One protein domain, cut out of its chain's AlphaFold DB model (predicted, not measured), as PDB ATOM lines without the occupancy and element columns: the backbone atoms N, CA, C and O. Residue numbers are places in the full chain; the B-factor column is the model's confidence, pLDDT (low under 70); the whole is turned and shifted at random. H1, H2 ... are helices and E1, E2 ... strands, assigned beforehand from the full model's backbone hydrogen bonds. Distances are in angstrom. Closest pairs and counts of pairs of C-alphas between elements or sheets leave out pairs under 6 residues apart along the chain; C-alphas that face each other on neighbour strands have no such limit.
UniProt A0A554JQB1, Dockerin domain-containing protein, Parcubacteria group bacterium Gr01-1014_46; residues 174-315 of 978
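What this domain is: This is residues 174 to 315 of the 978 residues of the protein "Dockerin domain-containing protein" of Parcubacteria group bacterium Gr01-1014_46 (UniProt A0A554JQB1). The chain is wound in stacked turns, a solenoid with two walls of six parallel strands each, E1 E3 E6 E8 E10 E12 and E2 E4 E7 E9 E11 E13, and a third, narrower side of short pairings through residues 191 to 192, E5, residues 252 to 253 and the first residues of E10. The short helices H1 and H2 interrupt the winding after E7, and residues 240 to 245 stick out there. The printed part has 142 residues, with E1 to E7, H1, H2 and E8 to E13 in that order; it is mostly strand, though under half of its residues are in named elements. It is compact and rounded, with a radius of gyration of the C-alphas of 13.4 A and spans of 35 by 34 by 30 A.

Where its parts are: E1, residues 174 to 177, begins with C-alpha 174 at (7.264, -25.177, -3.277). E2 is residues 180 to 183, E3 199 to 202, E4 206 to 209, E5 211 to 213, E6 221 to 223 and E7 227 to 229. H1 is residues 235 to 239, and H2, residues 242 to 249, is 11.4 A long. E8 is residues 264 to 266 and E9 269 to 271. E10, residues 278 to 285, is 12.0 A long and bends by 117 degrees at residue 281. E11 is residues 288 to 291, E12, residues 300 to 306, is 10.7 A long, and E13, residues 309 to 312, ends with C-alpha 312 at (29.759, -17.803, 14.713).

How they stand to each other: The sheet E1 E3 E6 E8 E10 E12 is twisted, with edge strands E1 and E12. E1 and E3 are parallel at 8 degrees, with N 175 and O 199 2.8 A apart; E10 and E12 are parallel at 7 degrees, with N 280 and O 301 2.9 A apart. In the sheet E2 E4 E7 E9 E11 E13, E9 and E11 are parallel at 4 degrees, with N 270 and O 288 2.8 A apart. E8 runs on into E9 at 90 degrees across a break of 2 residues, and E4 into E5 at 68 degrees across 1. E5 pairs with no named strand. H1 and H2 touch, the closest C-alphas being those of Ile 238 and Met 246, 5.7 A apart, and neither helix is on either sheet. H1 has its O i to N i+4 pair within hydrogen-bond range; H2 has 1 of 4, and 2 of 5 O i to N i+3 pairs.

The domain as a whole: The two C-alphas farthest apart, those of Gly 180 and Gly 258, are 36.9 A apart. The printed part has no cut. The links E2 to E3, 15 residues, and H2 to E8, 14 residues, are long. Mean pLDDT of the printed part is 92.3; residues 256 to 259 are under 70.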
ATOM      1  N   VAL A 174       7.209 -26.233  -4.302       95.69
ATOM      2  CA  VAL A 174       7.264 -25.177  -3.277       95.69
ATOM      3  C   VAL A 174       7.037 -25.773  -1.889       95.69
ATOM      4  O   VAL A 174       5.972 -26.314  -1.591       95.69
ATOM      5  N   LYS A 175       8.017 -25.606  -1.003       96.75
ATOM      6  CA  LYS A 175       7.922 -25.910   0.423       96.75
ATOM      7  C   LYS A 175       7.819 -24.610   1.215       96.75
ATOM      8  O   LYS A 175       8.796 -23.886   1.369       96.75
ATOM      9  N   TYR A 176       6.625 -24.311   1.717       97.12
ATOM     10  CA  TYR A 176       6.342 -23.088   2.469       97.12
ATOM     11  C   TYR A 176       6.257 -23.345   3.978       97.12
ATOM     12  O   TYR A 176       5.553 -24.257   4.415       97.12
ATOM     13  N   PHE A 177       6.909 -22.488   4.764       97.62
ATOM     14  CA  PHE A 177       6.803 -22.428   6.219       97.62
ATOM     15  C   PHE A 177       6.339 -21.034   6.644       97.62
ATOM     16  O   PHE A 177       7.076 -20.059   6.517       97.62
ATOM     17  N   GLY A 178       5.106 -20.942   7.147       95.75
ATOM     18  CA  GLY A 178       4.552 -19.706   7.706       95.75
ATOM     19  C   GLY A 178       4.919 -19.476   9.180       95.75
ATOM     20  O   GLY A 178       5.639 -20.290   9.769       95.75
ATOM     21  N   PRO A 179       4.386 -18.405   9.803       95.75
ATOM     22  CA  PRO A 179       4.585 -18.126  11.221       95.75
ATOM     23  C   PRO A 179       4.254 -19.326  12.114       95.75
ATOM     24  O   PRO A 179       3.166 -19.895  12.011       95.75
ATOM     25  N   GLY A 180       5.180 -19.706  12.995       96.38
ATOM     26  CA  GLY A 180       5.031 -20.893  13.841       96.38
ATOM     27  C   GLY A 180       6.340 -21.640  14.075       96.38
ATOM     28  O   GLY A 180       7.255 -21.562  13.258       96.38
ATOM     29  N   VAL A 181       6.406 -22.405  15.169       96.12
ATOM     30  CA  VAL A 181       7.487 -23.373  15.422       96.12
ATOM     31  C   VAL A 181       7.150 -24.689  14.734       96.12
ATOM     32  O   VAL A 181       6.117 -25.290  15.030       96.12
ATOM     33  N   GLN A 182       7.998 -25.125  13.807       95.00
ATOM     34  CA  GLN A 182       7.746 -26.284  12.952       95.00
ATOM     35  C   GLN A 182       9.029 -27.082  12.742       95.00
ATOM     36  O   GLN A 182      10.107 -26.515  12.620       95.00
ATOM     37  N   ASP A 183       8.910 -28.402  12.665       96.25
ATOM     38  CA  ASP A 183       9.999 -29.275  12.231       96.25
ATOM     39  C   ASP A 183      10.018 -29.333  10.699       96.25
ATOM     40  O   ASP A 183       8.967 -29.471  10.071       96.25
ATOM     41  N   ILE A 184      11.202 -29.224  10.088       96.38
ATOM     42  CA  ILE A 184      11.334 -29.144   8.624       96.38
ATOM     43  C   ILE A 184      10.890 -30.439   7.929       96.38
ATOM     44  O   ILE A 184      10.302 -30.406   6.843       96.38
ATOM     45  N   SER A 185      11.152 -31.578   8.578       92.75
ATOM     46  CA  SER A 185      10.845 -32.922   8.091       92.75
ATOM     47  C   SER A 185      10.628 -33.892   9.266       92.75
ATOM     48  O   SER A 185      11.516 -34.686   9.603       92.75
ATOM     49  N   PRO A 186       9.456 -33.825   9.930       84.81
ATOM     50  CA  PRO A 186       9.152 -34.674  11.076       84.81
ATOM     51  C   PRO A 186       9.274 -36.162  10.719       84.81
ATOM     52  O   PRO A 186       8.722 -36.618   9.719       84.81
ATOM     53  N   GLY A 187       9.968 -36.936  11.557       76.75
ATOM     54  CA  GLY A 187      10.112 -38.389  11.386       76.75
ATOM     55  C   GLY A 187      11.288 -38.850  10.515       76.75
ATOM     56  O   GLY A 187      11.548 -40.048  10.472       76.75
ATOM     57  N   THR A 188      12.049 -37.941   9.891       79.94
ATOM     58  CA  THR A 188      13.274 -38.263   9.118       79.94
ATOM     59  C   THR A 188      14.552 -37.756   9.795       79.94
ATOM     60  O   THR A 188      15.495 -37.327   9.133       79.94
ATOM     61  N   GLY A 189      14.564 -37.704  11.130       85.19
ATOM     62  CA  GLY A 189      15.638 -37.050  11.889       85.19
ATOM     63  C   GLY A 189      15.680 -35.523  11.722       85.19
ATOM     64  O   GLY A 189      16.583 -34.893  12.257       85.19
ATOM     65  N   ASN A 190      14.686 -34.934  11.038       93.62
ATOM     66  CA  ASN A 190      14.608 -33.515  10.668       93.62
ATOM     67  C   ASN A 190      15.681 -33.052   9.671       93.62
ATOM     68  O   ASN A 190      16.018 -31.871   9.610       93.62
ATOM     69  N   HIS A 191      16.134 -33.986   8.837       95.31
ATOM     70  CA  HIS A 191      16.914 -33.705   7.639       95.31
ATOM     71  C   HIS A 191      15.982 -33.580   6.432       95.31
ATOM     72  O   HIS A 191      15.241 -34.524   6.127       95.31
ATOM     73  N   TYR A 192      15.983 -32.421   5.768       96.69
ATOM     74  CA  TYR A 192      15.174 -32.183   4.574       96.69
ATOM     75  C   TYR A 192      15.985 -32.376   3.295       96.69
ATOM     76  O   TYR A 192      17.021 -31.740   3.108       96.69
ATOM     77  N   TYR A 193      15.476 -33.214   2.393       94.94
ATOM     78  CA  TYR A 193      16.086 -33.514   1.099       94.94
ATOM     79  C   TYR A 193      15.166 -32.999  -0.015       94.94
ATOM     80  O   TYR A 193      14.178 -33.668  -0.329       94.94
ATOM     81  N   PRO A 194      15.438 -31.820  -0.599       95.19
ATOM     82  CA  PRO A 194      14.574 -31.255  -1.621       95.19
ATOM     83  C   PRO A 194      14.704 -31.963  -2.972       95.19
ATOM     84  O   PRO A 194      15.630 -32.740  -3.234       95.19
ATOM     85  N   SER A 195      13.760 -31.651  -3.850       94.81
ATOM     86  CA  SER A 195      13.810 -31.964  -5.278       94.81
ATOM     87  C   SER A 195      14.596 -30.900  -6.051       94.81
ATOM     88  O   SER A 195      14.818 -29.792  -5.562       94.81
ATOM     89  N   ASP A 196      15.006 -31.220  -7.280       93.81
ATOM     90  CA  ASP A 196      15.578 -30.215  -8.179       93.81
ATOM     91  C   ASP A 196      14.576 -29.082  -8.431       93.81
ATOM     92  O   ASP A 196      13.373 -29.319  -8.549       93.81
ATOM     93  N   ASN A 197      15.079 -27.852  -8.557       94.00
ATOM     94  CA  ASN A 197      14.289 -26.632  -8.776       94.00
ATOM     95  C   ASN A 197      13.323 -26.251  -7.636       94.00
ATOM     96  O   ASN A 197      12.517 -25.335  -7.807       94.00
ATOM     97  N   GLU A 198      13.376 -26.928  -6.486       97.44
ATOM     98  CA  GLU A 198      12.457 -26.659  -5.382       97.44
ATOM     99  C   GLU A 198      12.695 -25.276  -4.750       97.44
ATOM    100  O   GLU A 198      13.829 -24.834  -4.564       97.44
ATOM    101  N   ILE A 199      11.613 -24.590  -4.380       97.69
ATOM    102  CA  ILE A 199      11.644 -23.352  -3.603       97.69
ATOM    103  C   ILE A 199      11.263 -23.665  -2.160       97.69
ATOM    104  O   ILE A 199      10.130 -24.045  -1.881       97.69
ATOM    105  N   ILE A 200      12.187 -23.440  -1.232       98.44
ATOM    106  CA  ILE A 200      11.960 -23.551   0.207       98.44
ATOM    107  C   ILE A 200      11.818 -22.130   0.765       98.44
ATOM    108  O   ILE A 200      12.789 -21.373   0.820       98.44
ATOM    109  N   TYR A 201      10.602 -21.752   1.151       98.50
ATOM    110  CA  TYR A 201      10.260 -20.404   1.601       98.50
ATOM    111  C   TYR A 201       9.949 -20.379   3.103       98.50
ATOM    112  O   TYR A 201       8.976 -20.991   3.546       98.50
ATOM    113  N   LEU A 202      10.752 -19.651   3.879       98.50
ATOM    114  CA  LEU A 202      10.599 -19.465   5.323       98.50
ATOM    115  C   LEU A 202      10.086 -18.042   5.567       98.50
ATOM    116  O   LEU A 202      10.852 -17.080   5.481       98.50
ATOM    117  N   ASP A 203       8.790 -17.886   5.836       97.62
ATOM    118  CA  ASP A 203       8.181 -16.564   5.990       97.62
ATOM    119  C   ASP A 203       8.523 -15.897   7.333       97.62
ATOM    120  O   ASP A 203       8.998 -16.530   8.277       97.62
ATOM    121  N   GLY A 204       8.263 -14.595   7.430       95.62
ATOM    122  CA  GLY A 204       8.424 -13.829   8.661       95.62
ATOM    123  C   GLY A 204       7.637 -14.457   9.805       95.62
ATOM    124  O   GLY A 204       6.437 -14.679   9.685       95.62
ATOM    125  N   GLY A 205       8.321 -14.762  10.906       95.69
ATOM    126  CA  GLY A 205       7.744 -15.479  12.042       95.69
ATOM    127  C   GLY A 205       7.856 -16.997  11.979       95.69
ATOM    128  O   GLY A 205       7.486 -17.651  12.950       95.69
ATOM    129  N   ALA A 206       8.356 -17.591  10.896       97.81
ATOM    130  CA  ALA A 206       8.643 -19.022  10.865       97.81
ATOM    131  C   ALA A 206       9.877 -19.347  11.726       97.81
ATOM    132  O   ALA A 206      10.914 -18.688  11.611       97.81
ATOM    133  N   TRP A 207       9.770 -20.379  12.565       97.94
ATOM    134  CA  TRP A 207      10.883 -21.011  13.278       97.94
ATOM    135  C   TRP A 207      10.944 -22.480  12.864       97.94
ATOM    136  O   TRP A 207      10.197 -23.314  13.378       97.94
ATOM    137  N   VAL A 208      11.801 -22.782  11.895       98.25
ATOM    138  CA  VAL A 208      11.890 -24.092  11.251       98.25
ATOM    139  C   VAL A 208      13.076 -24.855  11.820       98.25
ATOM    140  O   VAL A 208      14.210 -24.406  11.702       98.25
ATOM    141  N   ARG A 209      12.832 -26.000  12.451       97.56
ATOM    142  CA  ARG A 209      13.854 -26.805  13.124       97.56
ATOM    143  C   ARG A 209      14.341 -27.937  12.224       97.56
ATOM    144  O   ARG A 209      13.523 -28.701  11.707       97.56
ATOM    145  N   GLY A 210      15.653 -28.048  12.052       97.81
ATOM    146  CA  GLY A 210      16.308 -29.037  11.196       97.81
ATOM    147  C   GLY A 210      17.303 -28.410  10.216       97.81
ATOM    148  O   GLY A 210      17.736 -27.273  10.399       97.81
ATOM    149  N   ASN A 211      17.656 -29.150   9.166       97.75
ATOM    150  CA  ASN A 211      18.606 -28.716   8.139       97.75
ATOM    151  C   ASN A 211      18.171 -29.132   6.726       97.75
ATOM    152  O   ASN A 211      17.194 -29.864   6.544       97.75
ATOM    153  N   ILE A 212      18.898 -28.643   5.720       97.75
ATOM    154  CA  ILE A 212      18.608 -28.870   4.300       97.75
ATOM    155  C   ILE A 212      19.830 -29.499   3.618       97.75
ATOM    156  O   ILE A 212      20.904 -28.897   3.567       97.75
ATOM    157  N   ILE A 213      19.654 -30.692   3.047       94.31
ATOM    158  CA  ILE A 213      20.704 -31.467   2.378       94.31
ATOM    159  C   ILE A 213      20.427 -31.504   0.873       94.31
ATOM    160  O   ILE A 213      19.523 -32.182   0.394       94.31
ATOM    161  N   LEU A 214      21.244 -30.771   0.123       93.12
ATOM    162  CA  LEU A 214      21.149 -30.529  -1.317       93.12
ATOM    163  C   LEU A 214      22.083 -31.430  -2.139       93.12
ATOM    164  O   LEU A 214      22.237 -31.216  -3.340       93.12
ATOM    165  N   THR A 215      22.734 -32.416  -1.522       88.50
ATOM    166  CA  THR A 215      23.666 -33.312  -2.215       88.50
ATOM    167  C   THR A 215      22.997 -33.966  -3.426       88.50
ATOM    168  O   THR A 215      21.994 -34.669  -3.305       88.50
ATOM    169  N   GLY A 216      23.563 -33.724  -4.613       86.50
ATOM    170  CA  GLY A 216      23.026 -34.221  -5.884       86.50
ATOM    171  C   GLY A 216      21.775 -33.489  -6.383       86.50
ATOM    172  O   GLY A 216      21.134 -33.983  -7.305       86.50
ATOM    173  N   LYS A 217      21.420 -32.346  -5.784       91.31
ATOM    174  CA  LYS A 217      20.293 -31.490  -6.175       91.31
ATOM    175  C   LYS A 217      20.777 -30.222  -6.853       91.31
ATOM    176  O   LYS A 217      21.852 -29.715  -6.533       91.31
ATOM    177  N   SER A 218      19.971 -29.699  -7.766       90.50
ATOM    178  CA  SER A 218      20.289 -28.516  -8.564       90.50
ATOM    179  C   SER A 218      19.189 -27.461  -8.493       90.50
ATOM    180  O   SER A 218      18.002 -27.781  -8.444       90.50
ATOM    181  N   ASN A 219      19.594 -26.188  -8.561       91.94
ATOM    182  CA  ASN A 219      18.708 -25.026  -8.689       91.94
ATOM    183  C   ASN A 219      17.651 -24.892  -7.569       91.94
ATOM    184  O   ASN A 219      16.557 -24.377  -7.800       91.94
ATOM    185  N   VAL A 220      17.956 -25.345  -6.350       97.25
ATOM    186  CA  VAL A 220      17.082 -25.148  -5.184       97.25
ATOM    187  C   VAL A 220      17.202 -23.703  -4.697       97.25
ATOM    188  O   VAL A 220      18.296 -23.135  -4.633       97.25
ATOM    189  N   LYS A 221      16.077 -23.084  -4.335       97.38
ATOM    190  CA  LYS A 221      16.039 -21.709  -3.818       97.38
ATOM    191  C   LYS A 221      15.537 -21.694  -2.386       97.38
ATOM    192  O   LYS A 221      14.368 -21.963  -2.142       97.38
ATOM    193  N   ILE A 222      16.402 -21.321  -1.452       98.56
ATOM    194  CA  ILE A 222      16.055 -21.164  -0.038       98.56
ATOM    195  C   ILE A 222      15.886 -19.667   0.232       98.56
ATOM    196  O   ILE A 222      16.816 -18.894  -0.001       98.56
ATOM    197  N   MET A 223      14.707 -19.216   0.660       98.06
ATOM    198  CA  MET A 223      14.434 -17.778   0.767       98.06
ATOM    199  C   MET A 223      13.424 -17.392   1.850       98.06
ATOM    200  O   MET A 223      12.724 -18.238   2.397       98.06
ATOM    201  N   GLY A 224      13.331 -16.088   2.111       97.69
ATOM    202  CA  GLY A 224      12.398 -15.480   3.062       97.69
ATOM    203  C   GLY A 224      13.100 -14.992   4.338       97.69
ATOM    204  O   GLY A 224      14.291 -15.229   4.502       97.69
ATOM    205  N   PRO A 225      12.417 -14.253   5.226       97.62
ATOM    206  CA  PRO A 225      13.034 -13.682   6.426       97.62
ATOM    207  C   PRO A 225      12.947 -14.591   7.669       97.62
ATOM    208  O   PRO A 225      13.351 -14.170   8.754       97.62
ATOM    209  N   GLY A 226      12.392 -15.799   7.538       98.25
ATOM    210  CA  GLY A 226      12.229 -16.760   8.630       98.25
ATOM    211  C   GLY A 226      13.540 -17.378   9.130       98.25
ATOM    212  O   GLY A 226      14.635 -17.096   8.633       98.25
ATOM    213  N   ILE A 227      13.418 -18.222  10.156       98.75
ATOM    214  CA  ILE A 227      14.551 -18.797  10.890       98.75
ATOM    215  C   ILE A 227      14.665 -20.295  10.601       98.75
ATOM    216  O   ILE A 227      13.680 -21.020  10.730       98.75
ATOM    217  N   LEU A 228      15.876 -20.749  10.271       98.69
ATOM    218  CA  LEU A 228      16.275 -22.154  10.266       98.69
ATOM    219  C   LEU A 228      17.123 -22.428  11.520       98.69
ATOM    220  O   LEU A 228      18.137 -21.769  11.745       98.69
ATOM    221  N   SER A 229      16.700 -23.374  12.352       97.62
ATOM    222  CA  SER A 229      17.258 -23.623  13.682       97.62
ATOM    223  C   SER A 229      17.785 -25.048  13.820       97.62
ATOM    224  O   SER A 229      17.069 -26.011  13.539       97.62
ATOM    225  N   GLY A 230      19.016 -25.184  14.308       96.44
ATOM    226  CA  GLY A 230      19.626 -26.470  14.658       96.44
ATOM    227  C   GLY A 230      19.339 -26.921  16.096       96.44
ATOM    228  O   GLY A 230      19.959 -27.866  16.577       96.44
ATOM    229  N   ASP A 231      18.396 -26.275  16.799       93.38
ATOM    230  CA  ASP A 231      18.134 -26.464  18.237       93.38
ATOM    231  C   ASP A 231      17.691 -27.879  18.670       93.38
ATOM    232  O   ASP A 231      17.616 -28.141  19.875       93.38
ATOM    233  N   LEU A 232      17.448 -28.779  17.714       93.38
ATOM    234  CA  LEU A 232      17.162 -30.202  17.921       93.38
ATOM    235  C   LEU A 232      18.398 -31.031  18.278       93.38
ATOM    236  O   LEU A 232      18.251 -32.126  18.822       93.38
ATOM    237  N   TRP A 233      19.596 -30.545  17.949       94.00
ATOM    238  CA  TRP A 233      20.826 -31.323  18.039       94.00
ATOM    239  C   TRP A 233      21.808 -30.733  19.046       94.00
ATOM    240  O   TRP A 233      21.929 -29.520  19.213       94.00
ATOM    241  N   ASP A 234      22.526 -31.626  19.723       91.25
ATOM    242  CA  ASP A 234      23.616 -31.270  20.622       91.25
ATOM    243  C   ASP A 234      24.931 -31.206  19.840       91.25
ATOM    244  O   ASP A 234      25.383 -32.215  19.298       91.25
ATOM    245  N   SER A 235      25.544 -30.019  19.779       88.69
ATOM    246  CA  SER A 235      26.757 -29.780  18.987       88.69
ATOM    247  C   SER A 235      27.880 -30.752  19.354       88.69
ATOM    248  O   SER A 235      28.435 -31.399  18.473       88.69
ATOM    249  N   GLN A 236      28.149 -30.963  20.646       85.00
ATOM    250  CA  GLN A 236      29.235 -31.837  21.092       85.00
ATOM    251  C   GLN A 236      29.027 -33.296  20.659       85.00
ATOM    252  O   GLN A 236      29.967 -33.969  20.233       85.00
ATOM    253  N   THR A 237      27.788 -33.784  20.716       90.94
ATOM    254  CA  THR A 237      27.422 -35.111  20.211       90.94
ATOM    255  C   THR A 237      27.661 -35.223  18.706       90.94
ATOM    256  O   THR A 237      28.237 -36.216  18.265       90.94
ATOM    257  N   ILE A 238      27.269 -34.211  17.923       92.31
ATOM    258  CA  ILE A 238      27.461 -34.205  16.465       92.31
ATOM    259  C   ILE A 238      28.946 -34.153  16.089       92.31
ATOM    260  O   ILE A 238      29.377 -34.897  15.210       92.31
ATOM    261  N   GLN A 239      29.747 -33.337  16.774       85.75
ATOM    262  CA  GLN A 239      31.189 -33.233  16.516       85.75
ATOM    263  C   GLN A 239      31.920 -34.570  16.754       85.75
ATOM    264  O   GLN A 239      32.824 -34.934  16.001       85.75
ATOM    265  N   ASN A 240      31.474 -35.362  17.736       87.38
ATOM    266  CA  ASN A 240      32.030 -36.689  18.029       87.38
ATOM    267  C   ASN A 240      31.737 -37.752  16.951       87.38
ATOM    268  O   ASN A 240      32.335 -38.829  16.989       87.38
ATOM    269  N   LEU A 241      30.855 -37.478  15.982       89.19
ATOM    270  CA  LEU A 241      30.602 -38.382  14.851       89.19
ATOM    271  C   LEU A 241      31.753 -38.390  13.826       89.19
ATOM    272  O   LEU A 241      31.780 -39.240  12.931       89.19
ATOM    273  N   GLY A 242      32.700 -37.455  13.946       81.31
ATOM    274  CA  GLY A 242      33.778 -37.253  12.983       81.31
ATOM    275  C   GLY A 242      33.287 -36.667  11.655       81.31
ATOM    276  O   GLY A 242      32.087 -36.536  11.410       81.31
ATOM    277  N   TRP A 243      34.231 -36.335  10.767       80.44
ATOM    278  CA  TRP A 243      33.965 -35.565   9.541       80.44
ATOM    279  C   TRP A 243      32.838 -36.118   8.657       80.44
ATOM    280  O   TRP A 243      32.015 -35.364   8.143       80.44
ATOM    281  N   ASN A 244      32.786 -37.438   8.463       83.19
ATOM    282  CA  ASN A 244      31.765 -38.042   7.608       83.19
ATOM    283  C   ASN A 244      30.380 -38.032   8.266       83.19
ATOM    284  O   ASN A 244      29.395 -37.833   7.569       83.19
ATOM    285  N   GLY A 245      30.302 -38.217   9.587       86.94
ATOM    286  CA  GLY A 245      29.022 -38.238  10.299       86.94
ATOM    287  C   GLY A 245      28.438 -36.845  10.545       86.94
ATOM    288  O   GLY A 245      27.223 -36.690  10.574       86.94
ATOM    289  N   MET A 246      29.277 -35.812  10.675       89.50
ATOM    290  CA  MET A 246      28.809 -34.437  10.895       89.50
ATOM    291  C   MET A 246      28.193 -33.774   9.652       89.50
ATOM    292  O   MET A 246      27.403 -32.846   9.809       89.50
ATOM    293  N   GLN A 247      28.510 -34.235   8.434       88.38
ATOM    294  CA  GLN A 247      27.978 -33.661   7.183       88.38
ATOM    295  C   GLN A 247      26.448 -33.690   7.114       88.38
ATOM    296  O   GLN A 247      25.839 -32.741   6.623       88.38
ATOM    297  N   ASP A 248      25.826 -34.729   7.677       90.38
ATOM    298  CA  ASP A 248      24.366 -34.857   7.732       90.38
ATOM    299  C   ASP A 248      23.712 -33.778   8.613       90.38
ATOM    300  O   ASP A 248      22.507 -33.566   8.534       90.38
ATOM    301  N   TYR A 249      24.492 -33.044   9.414       94.94
ATOM    302  CA  TYR A 249      24.026 -32.022  10.359       94.94
ATOM    303  C   TYR A 249      24.438 -30.595   9.980       94.94
ATOM    304  O   TYR A 249      24.202 -29.656  10.740       94.94
ATOM    305  N   PHE A 250      25.038 -30.402   8.806       94.75
ATOM    306  CA  PHE A 250      25.329 -29.067   8.280       94.75
ATOM    307  C   PHE A 250      24.007 -28.358   7.992       94.75
ATOM    308  O   PHE A 250      23.117 -28.962   7.398       94.75
ATOM    309  N   MET A 251      23.852 -27.092   8.391       97.81
ATOM    310  CA  MET A 251      22.548 -26.413   8.300       97.81
ATOM    311  C   MET A 251      22.031 -26.336   6.853       97.81
ATOM    312  O   MET A 251      20.847 -26.577   6.603       97.81
ATOM    313  N   ILE A 252      22.920 -26.047   5.898       96.94
ATOM    314  CA  ILE A 252      22.671 -26.135   4.455       96.94
ATOM    315  C   ILE A 252      23.883 -26.792   3.786       96.94
ATOM    316  O   ILE A 252      24.976 -26.216   3.770       96.94
ATOM    317  N   TYR A 253      23.685 -27.982   3.212       93.75
ATOM    318  CA  TYR A 253      24.763 -28.793   2.640       93.75
ATOM    319  C   TYR A 253      24.582 -29.069   1.146       93.75
ATOM    320  O   TYR A 253      23.726 -29.853   0.754       93.75
ATOM    321  N   GLY A 254      25.413 -28.444   0.315       88.25
ATOM    322  CA  GLY A 254      25.414 -28.533  -1.147       88.25
ATOM    323  C   GLY A 254      25.998 -29.804  -1.759       88.25
ATOM    324  O   GLY A 254      25.633 -30.158  -2.883       88.25
ATOM    325  N   GLY A 255      26.904 -30.478  -1.045       80.19
ATOM    326  CA  GLY A 255      27.613 -31.666  -1.522       80.19
ATOM    327  C   GLY A 255      29.109 -31.682  -1.189       80.19
ATOM    328  O   GLY A 255      29.655 -30.751  -0.592       80.19
ATOM    329  N   SER A 256      29.765 -32.781  -1.576       66.81
ATOM    330  CA  SER A 256      31.164 -33.084  -1.251       66.81
ATOM    331  C   SER A 256      32.186 -32.183  -1.970       66.81
ATOM    332  O   SER A 256      31.877 -31.464  -2.923       66.81
ATOM    333  N   TYR A 257      33.440 -32.243  -1.518       61.59
ATOM    334  CA  TYR A 257      34.550 -31.425  -2.017       61.59
ATOM    335  C   TYR A 257      34.660 -31.338  -3.545       61.59
ATOM    336  O   TYR A 257      34.601 -32.342  -4.250       61.59
ATOM    337  N   GLY A 258      34.896 -30.128  -4.058       56.00
ATOM    338  CA  GLY A 258      35.149 -29.879  -5.481       56.00
ATOM    339  C   GLY A 258      33.890 -29.810  -6.350       56.00
ATOM    340  O   GLY A 258      33.997 -29.539  -7.545       56.00
ATOM    341  N   THR A 259      32.704 -30.009  -5.767       63.31
ATOM    342  CA  THR A 259      31.414 -29.782  -6.431       63.31
ATOM    343  C   THR A 259      30.852 -28.423  -6.035       63.31
ATOM    344  O   THR A 259      30.936 -28.039  -4.870       63.31
ATOM    345  N   LEU A 260      30.323 -27.678  -7.008       70.94
ATOM    346  CA  LEU A 260      29.591 -26.434  -6.778       70.94
ATOM    347  C   LEU A 260      28.110 -26.698  -7.004       70.94
ATOM    348  O   LEU A 260      27.716 -27.110  -8.096       70.94
ATOM    349  N   ASN A 261      27.297 -26.447  -5.984       82.56
ATOM    350  CA  ASN A 261      25.854 -26.518  -6.124       82.56
ATOM    351  C   ASN A 261      25.321 -25.238  -6.796       82.56
ATOM    352  O   ASN A 261      25.734 -24.134  -6.450       82.56
ATOM    353  N   SER A 262      24.387 -25.374  -7.740       87.62
ATOM    354  CA  SER A 262      23.728 -24.246  -8.426       87.62
ATOM    355  C   SER A 262      22.627 -23.568  -7.595       87.62
ATOM    356  O   SER A 262      21.929 -22.688  -8.095       87.62
ATOM    357  N   SER A 263      22.437 -24.005  -6.350       94.25
ATOM    358  CA  SER A 263      21.400 -23.525  -5.439       94.25
ATOM    359  C   SER A 263      21.793 -22.236  -4.720       94.25
ATOM    360  O   SER A 263      22.962 -21.980  -4.423       94.25
ATOM    361  N   THR A 264      20.776 -21.449  -4.369       96.69
ATOM    362  CA  THR A 264      20.922 -20.115  -3.765       96.69
ATOM    363  C   THR A 264      20.203 -20.033  -2.426       96.69
ATOM    364  O   THR A 264      19.128 -20.619  -2.268       96.69
ATOM    365  N   VAL A 265      20.730 -19.236  -1.497       98.25
ATOM    366  CA  VAL A 265      20.071 -18.924  -0.221       98.25
ATOM    367  C   VAL A 265      19.959 -17.414  -0.012       98.25
ATOM    368  O   VAL A 265      20.903 -16.671  -0.272       98.25
ATOM    369  N   SER A 266      18.800 -16.926   0.442       98.06
ATOM    370  CA  SER A 266      18.592 -15.488   0.641       98.06
ATOM    371  C   SER A 266      17.687 -15.126   1.818       98.06
ATOM    372  O   SER A 266      16.687 -15.786   2.074       98.06
ATOM    373  N   GLY A 267      18.026 -14.057   2.536       97.62
ATOM    374  CA  GLY A 267      17.175 -13.424   3.553       97.62
ATOM    375  C   GLY A 267      17.013 -14.163   4.889       97.62
ATOM    376  O   GLY A 267      16.737 -13.505   5.895       97.62
ATOM    377  N   ILE A 268      17.200 -15.485   4.938       98.69
ATOM    378  CA  ILE A 268      16.924 -16.284   6.142       98.69
ATOM    379  C   ILE A 268      17.932 -16.024   7.270       98.69
ATOM    380  O   ILE A 268      19.027 -15.494   7.052       98.69
ATOM    381  N   THR A 269      17.568 -16.440   8.484       98.81
ATOM    382  CA  THR A 269      18.465 -16.452   9.651       98.81
ATOM    383  C   THR A 269      18.743 -17.885  10.101       98.81
ATOM    384  O   THR A 269      17.806 -18.656  10.281       98.81
ATOM    385  N   LEU A 270      20.011 -18.238  10.310       98.69
ATOM    386  CA  LEU A 270      20.450 -19.511  10.884       98.69
ATOM    387  C   LEU A 270      20.845 -19.304  12.347       98.69
ATOM    388  O   LEU A 270      21.596 -18.376  12.662       98.69
ATOM    389  N   VAL A 271      20.356 -20.175  13.228       97.50
ATOM    390  CA  VAL A 271      20.664 -20.167  14.666       97.50
ATOM    391  C   VAL A 271      20.880 -21.584  15.186       97.50
ATOM    392  O   VAL A 271      20.375 -22.545  14.605       97.50
ATOM    393  N   ASP A 272      21.597 -21.710  16.304       95.25
ATOM    394  CA  ASP A 272      21.865 -22.996  16.970       95.25
ATOM    395  C   ASP A 272      22.472 -24.054  16.038       95.25
ATOM    396  O   ASP A 272      22.183 -25.242  16.160       95.25
ATOM    397  N   SER A 273      23.311 -23.628  15.099       96.25
ATOM    398  CA  SER A 273      23.987 -24.537  14.179       96.25
ATOM    399  C   SER A 273      24.827 -25.536  14.989       96.25
ATOM    400  O   SER A 273      25.673 -25.098  15.773       96.25
ATOM    401  N   PRO A 274      24.614 -26.859  14.852       94.00
ATOM    402  CA  PRO A 274      25.395 -27.840  15.604       94.00
ATOM    403  C   PRO A 274      26.841 -27.912  15.097       94.00
ATOM    404  O   PRO A 274      27.742 -28.214  15.875       94.00
ATOM    405  N   VAL A 275      27.043 -27.629  13.808       92.69
ATOM    406  CA  VAL A 275      28.314 -27.586  13.070       92.69
ATOM    407  C   VAL A 275      28.170 -26.568  11.913       92.69
ATOM    408  O   VAL A 275      27.478 -25.560  12.084       92.69
ATOM    409  N   PHE A 276      28.796 -26.797  10.751       92.56
ATOM    410  CA  PHE A 276      28.860 -25.889   9.599       92.56
ATOM    411  C   PHE A 276      27.497 -25.298   9.209       92.56
ATOM    412  O   PHE A 276      26.470 -25.983   9.192       92.56
ATOM    413  N   ASN A 277      27.502 -24.018   8.835       96.19
ATOM    414  CA  ASN A 277      26.303 -23.300   8.422       96.19
ATOM    415  C   ASN A 277      25.975 -23.554   6.951       96.19
ATOM    416  O   ASN A 277      24.988 -24.218   6.651       96.19
ATOM    417  N   ILE A 278      26.769 -23.003   6.027       94.12
ATOM    418  CA  ILE A 278      26.460 -23.046   4.595       94.12
ATOM    419  C   ILE A 278      27.670 -23.557   3.829       94.12
ATOM    420  O   ILE A 278      28.702 -22.888   3.736       94.12
ATOM    421  N   TYR A 279      27.511 -24.737   3.235       89.69
ATOM    422  CA  TYR A 279      28.589 -25.423   2.543       89.69
ATOM    423  C   TYR A 279      28.233 -25.738   1.090       89.69
ATOM    424  O   TYR A 279      27.244 -26.417   0.840       89.69
ATOM    425  N   SER A 280      29.080 -25.308   0.147       86.38
ATOM    426  CA  SER A 280      28.952 -25.544  -1.300       86.38
ATOM    427  C   SER A 280      27.657 -24.984  -1.907       86.38
ATOM    428  O   SER A 280      26.749 -25.716  -2.280       86.38
ATOM    429  N   MET A 281      27.566 -23.659  -2.033       87.12
ATOM    430  CA  MET A 281      26.428 -22.982  -2.681       87.12
ATOM    431  C   MET A 281      26.894 -21.994  -3.750       87.12
ATOM    432  O   MET A 281      28.020 -21.488  -3.687       87.12
ATOM    433  N   SER A 282      26.017 -21.666  -4.704       89.69
ATOM    434  CA  SER A 282      26.333 -20.660  -5.719       89.69
ATOM    435  C   SER A 282      26.283 -19.251  -5.141       89.69
ATOM    436  O   SER A 282      27.171 -18.450  -5.418       89.69
ATOM    437  N   SER A 283      25.274 -18.936  -4.323       93.88
ATOM    438  CA  SER A 283      25.176 -17.613  -3.703       93.88
ATOM    439  C   SER A 283      24.435 -17.582  -2.368       93.88
ATOM    440  O   SER A 283      23.555 -18.404  -2.094       93.88
ATOM    441  N   ALA A 284      24.801 -16.593  -1.551       97.06
ATOM    442  CA  ALA A 284      24.167 -16.244  -0.291       97.06
ATOM    443  C   ALA A 284      23.946 -14.724  -0.223       97.06
ATOM    444  O   ALA A 284      24.907 -13.959  -0.204       97.06
ATOM    445  N   TYR A 285      22.685 -14.286  -0.167       97.88
ATOM    446  CA  TYR A 285      22.326 -12.861  -0.162       97.88
ATOM    447  C   TYR A 285      21.492 -12.472   1.063       97.88
ATOM    448  O   TYR A 285      20.443 -13.060   1.315       97.88
ATOM    449  N   SER A 286      21.904 -11.458   1.827       97.75
ATOM    450  CA  SER A 286      21.161 -10.995   3.018       97.75
ATOM    451  C   SER A 286      20.880 -12.076   4.076       97.75
ATOM    452  O   SER A 286      19.940 -11.961   4.864       97.75
ATOM    453  N   VAL A 287      21.698 -13.129   4.107       98.62
ATOM    454  CA  VAL A 287      21.629 -14.209   5.102       98.62
ATOM    455  C   VAL A 287      22.240 -13.750   6.424       98.62
ATOM    456  O   VAL A 287      23.172 -12.942   6.437       98.62
ATOM    457  N   LYS A 288      21.710 -14.256   7.540       98.62
ATOM    458  CA  LYS A 288      22.208 -13.978   8.890       98.62
ATOM    459  C   LYS A 288      22.551 -15.279   9.606       98.62
ATOM    460  O   LYS A 288      21.745 -16.199   9.586       98.62
ATOM    461  N   ILE A 289      23.715 -15.360  10.242       98.56
ATOM    462  CA  ILE A 289      24.134 -16.514  11.056       98.56
ATOM    463  C   ILE A 289      24.425 -16.035  12.481       98.56
ATOM    464  O   ILE A 289      25.223 -15.119  12.666       98.56
ATOM    465  N   LEU A 290      23.779 -16.644  13.478       97.56
ATOM    466  CA  LEU A 290      23.929 -16.322  14.902       97.56
ATOM    467  C   LEU A 290      24.117 -17.613  15.718       97.56
ATOM    468  O   LEU A 290      23.205 -18.065  16.414       97.56
ATOM    469  N   SER A 291      25.311 -18.201  15.621       95.75
ATOM    470  CA  SER A 291      25.661 -19.473  16.276       95.75
ATOM    471  C   SER A 291      27.074 -19.437  16.893       95.75
ATOM    472  O   SER A 291      27.940 -20.208  16.486       95.75
ATOM    473  N   PRO A 292      27.352 -18.532  17.852       93.25
ATOM    474  CA  PRO A 292      28.707 -18.274  18.358       93.25
ATOM    475  C   PRO A 292      29.231 -19.247  19.426       93.25
ATOM    476  O   PRO A 292      30.382 -19.144  19.833       93.25
ATOM    477  N   TRP A 293      28.397 -20.155  19.935       91.44
ATOM    478  CA  TRP A 293      28.701 -20.885  21.173       91.44
ATOM    479  C   TRP A 293      29.581 -22.117  21.009       91.44
ATOM    480  O   TRP A 293      30.123 -22.576  22.010       91.44
ATOM    481  N   TYR A 294      29.689 -22.663  19.798       88.38
ATOM    482  CA  TYR A 294      30.338 -23.948  19.548       88.38
ATOM    483  C   TYR A 294      31.301 -23.869  18.363       88.38
ATOM    484  O   TYR A 294      31.051 -23.136  17.401       88.38
ATOM    485  N   ALA A 295      32.362 -24.675  18.421       84.75
ATOM    486  CA  ALA A 295      33.334 -24.823  17.341       84.75
ATOM    487  C   ALA A 295      32.702 -25.461  16.096       84.75
ATOM    488  O   ALA A 295      31.588 -25.987  16.143       84.75
ATOM    489  N   GLN A 296      33.432 -25.436  14.981       85.88
ATOM    490  CA  GLN A 296      33.039 -26.015  13.693       85.88
ATOM    491  C   GLN A 296      31.741 -25.440  13.119       85.88
ATOM    492  O   GLN A 296      31.160 -26.004  12.194       85.88
ATOM    493  N   THR A 297      31.284 -24.300  13.635       91.88
ATOM    494  CA  THR A 297      30.142 -23.553  13.109       91.88
ATOM    495  C   THR A 297      30.581 -22.630  11.978       91.88
ATOM    496  O   THR A 297      30.193 -21.467  11.939       91.88
ATOM    497  N   ASP A 298      31.404 -23.127  11.051       90.25
ATOM    498  CA  ASP A 298      31.939 -22.341   9.936       90.25
ATOM    499  C   ASP A 298      30.813 -21.697   9.116       90.25
ATOM    500  O   ASP A 298      29.723 -22.256   8.959       90.25
ATOM    501  N   GLY A 299      31.067 -20.491   8.623       91.25
ATOM    502  CA  GLY A 299      30.091 -19.648   7.954       91.25
ATOM    503  C   GLY A 299      29.862 -20.030   6.500       91.25
ATOM    504  O   GLY A 299      29.152 -20.989   6.197       91.25
ATOM    505  N   PHE A 300      30.410 -19.220   5.593       90.69
ATOM    506  CA  PHE A 300      30.100 -19.285   4.166       90.69
ATOM    507  C   PHE A 300      31.214 -19.963   3.363       90.69
ATOM    508  O   PHE A 300      32.292 -19.399   3.184       90.69
ATOM    509  N   SER A 301      30.933 -21.152   2.821       86.69
ATOM    510  CA  SER A 301      31.672 -21.757   1.701       86.69
ATOM    511  C   SER A 301      30.817 -21.641   0.429       86.69
ATOM    512  O   SER A 301      30.076 -22.559   0.064       86.69
ATOM    513  N   VAL A 302      30.836 -20.449  -0.176       85.19
ATOM    514  CA  VAL A 302      29.892 -19.988  -1.215       85.19
ATOM    515  C   VAL A 302      30.632 -19.139  -2.254       85.19
ATOM    516  O   VAL A 302      31.577 -18.437  -1.901       85.19
ATOM    517  N   VAL A 303      30.213 -19.186  -3.525       87.00
ATOM    518  CA  VAL A 303      30.870 -18.427  -4.611       87.00
ATOM    519  C   VAL A 303      30.564 -16.926  -4.557       87.00
ATOM    520  O   VAL A 303      31.484 -16.126  -4.687       87.00
ATOM    521  N   ASP A 304      29.306 -16.526  -4.372       92.88
ATOM    522  CA  ASP A 304      28.915 -15.112  -4.264       92.88
ATOM    523  C   ASP A 304      28.178 -14.844  -2.947       92.88
ATOM    524  O   ASP A 304      27.057 -15.305  -2.733       92.88
ATOM    525  N   VAL A 305      28.821 -14.111  -2.044       96.94
ATOM    526  CA  VAL A 305      28.285 -13.717  -0.741       96.94
ATOM    527  C   VAL A 305      28.088 -12.212  -0.751       96.94
ATOM    528  O   VAL A 305      29.048 -11.464  -0.906       96.94
ATOM    529  N   ASP A 306      26.861 -11.748  -0.554       98.00
ATOM    530  CA  ASP A 306      26.585 -10.318  -0.553       98.00
ATOM    531  C   ASP A 306      25.582  -9.928   0.525       98.00
ATOM    532  O   ASP A 306      24.594 -10.619   0.793       98.00
ATOM    533  N   GLN A 307      25.843  -8.781   1.142       97.69
ATOM    534  CA  GLN A 307      24.960  -8.185   2.127       97.69
ATOM    535  C   GLN A 307      24.690  -9.101   3.331       97.69
ATOM    536  O   GLN A 307      23.596  -9.038   3.863       97.69
ATOM    537  N   VAL A 308      25.604  -9.967   3.782       98.56
ATOM    538  CA  VAL A 308      25.321 -10.930   4.872       98.56
ATOM    539  C   VAL A 308      25.755 -10.430   6.255       98.56
ATOM    540  O   VAL A 308      26.559  -9.503   6.374       98.56
ATOM    541  N   PHE A 309      25.220 -11.049   7.312       98.56
ATOM    542  CA  PHE A 309      25.717 -10.905   8.685       98.56
ATOM    543  C   PHE A 309      26.084 -12.262   9.273       98.56
ATOM    544  O   PHE A 309      25.362 -13.239   9.076       98.56
ATOM    545  N   ILE A 310      27.164 -12.329  10.042       97.50
ATOM    546  CA  ILE A 310      27.539 -13.568  10.717       97.50
ATOM    547  C   ILE A 310      28.274 -13.300  12.026       97.50
ATOM    548  O   ILE A 310      29.221 -12.519  12.075       97.50
ATOM    549  N   PHE A 311      27.827 -14.000  13.067       96.00
ATOM    550  CA  PHE A 311      28.546 -14.198  14.312       96.00
ATOM    551  C   PHE A 311      28.498 -15.681  14.693       96.00
ATOM    552  O   PHE A 311      27.442 -16.216  15.048       96.00
ATOM    553  N   ASN A 312      29.634 -16.357  14.554       93.69
ATOM    554  CA  ASN A 312      29.759 -17.803  14.713       93.69
ATOM    555  C   ASN A 312      30.944 -18.188  15.609       93.69
ATOM    556  O   ASN A 312      31.734 -17.342  16.014       93.69
ATOM    557  N   GLY A 313      31.029 -19.465  15.971       89.56
ATOM    558  CA  GLY A 313      32.077 -20.011  16.832       89.56
ATOM    559  C   GLY A 313      33.248 -20.615  16.063       89.56
ATOM    560  O   GLY A 313      33.991 -21.399  16.637       89.56
ATOM    561  N   ASP A 314      33.406 -20.313  14.773       87.38
ATOM    562  CA  ASP A 314      34.534 -20.783  13.958       87.38
ATOM    563  C   ASP A 314      34.760 -19.853  12.750       87.38
ATOM    564  O   ASP A 314      34.490 -18.656  12.852       87.38
ATOM    565  N   THR A 315      35.240 -20.336  11.607       88.25
ATOM    566  CA  THR A 315      35.622 -19.485  10.476       88.25
ATOM    567  C   THR A 315      34.426 -18.743   9.888       88.25
ATOM    568  O   THR A 315      33.392 -19.343   9.603       88.25
TER     569      THR A 315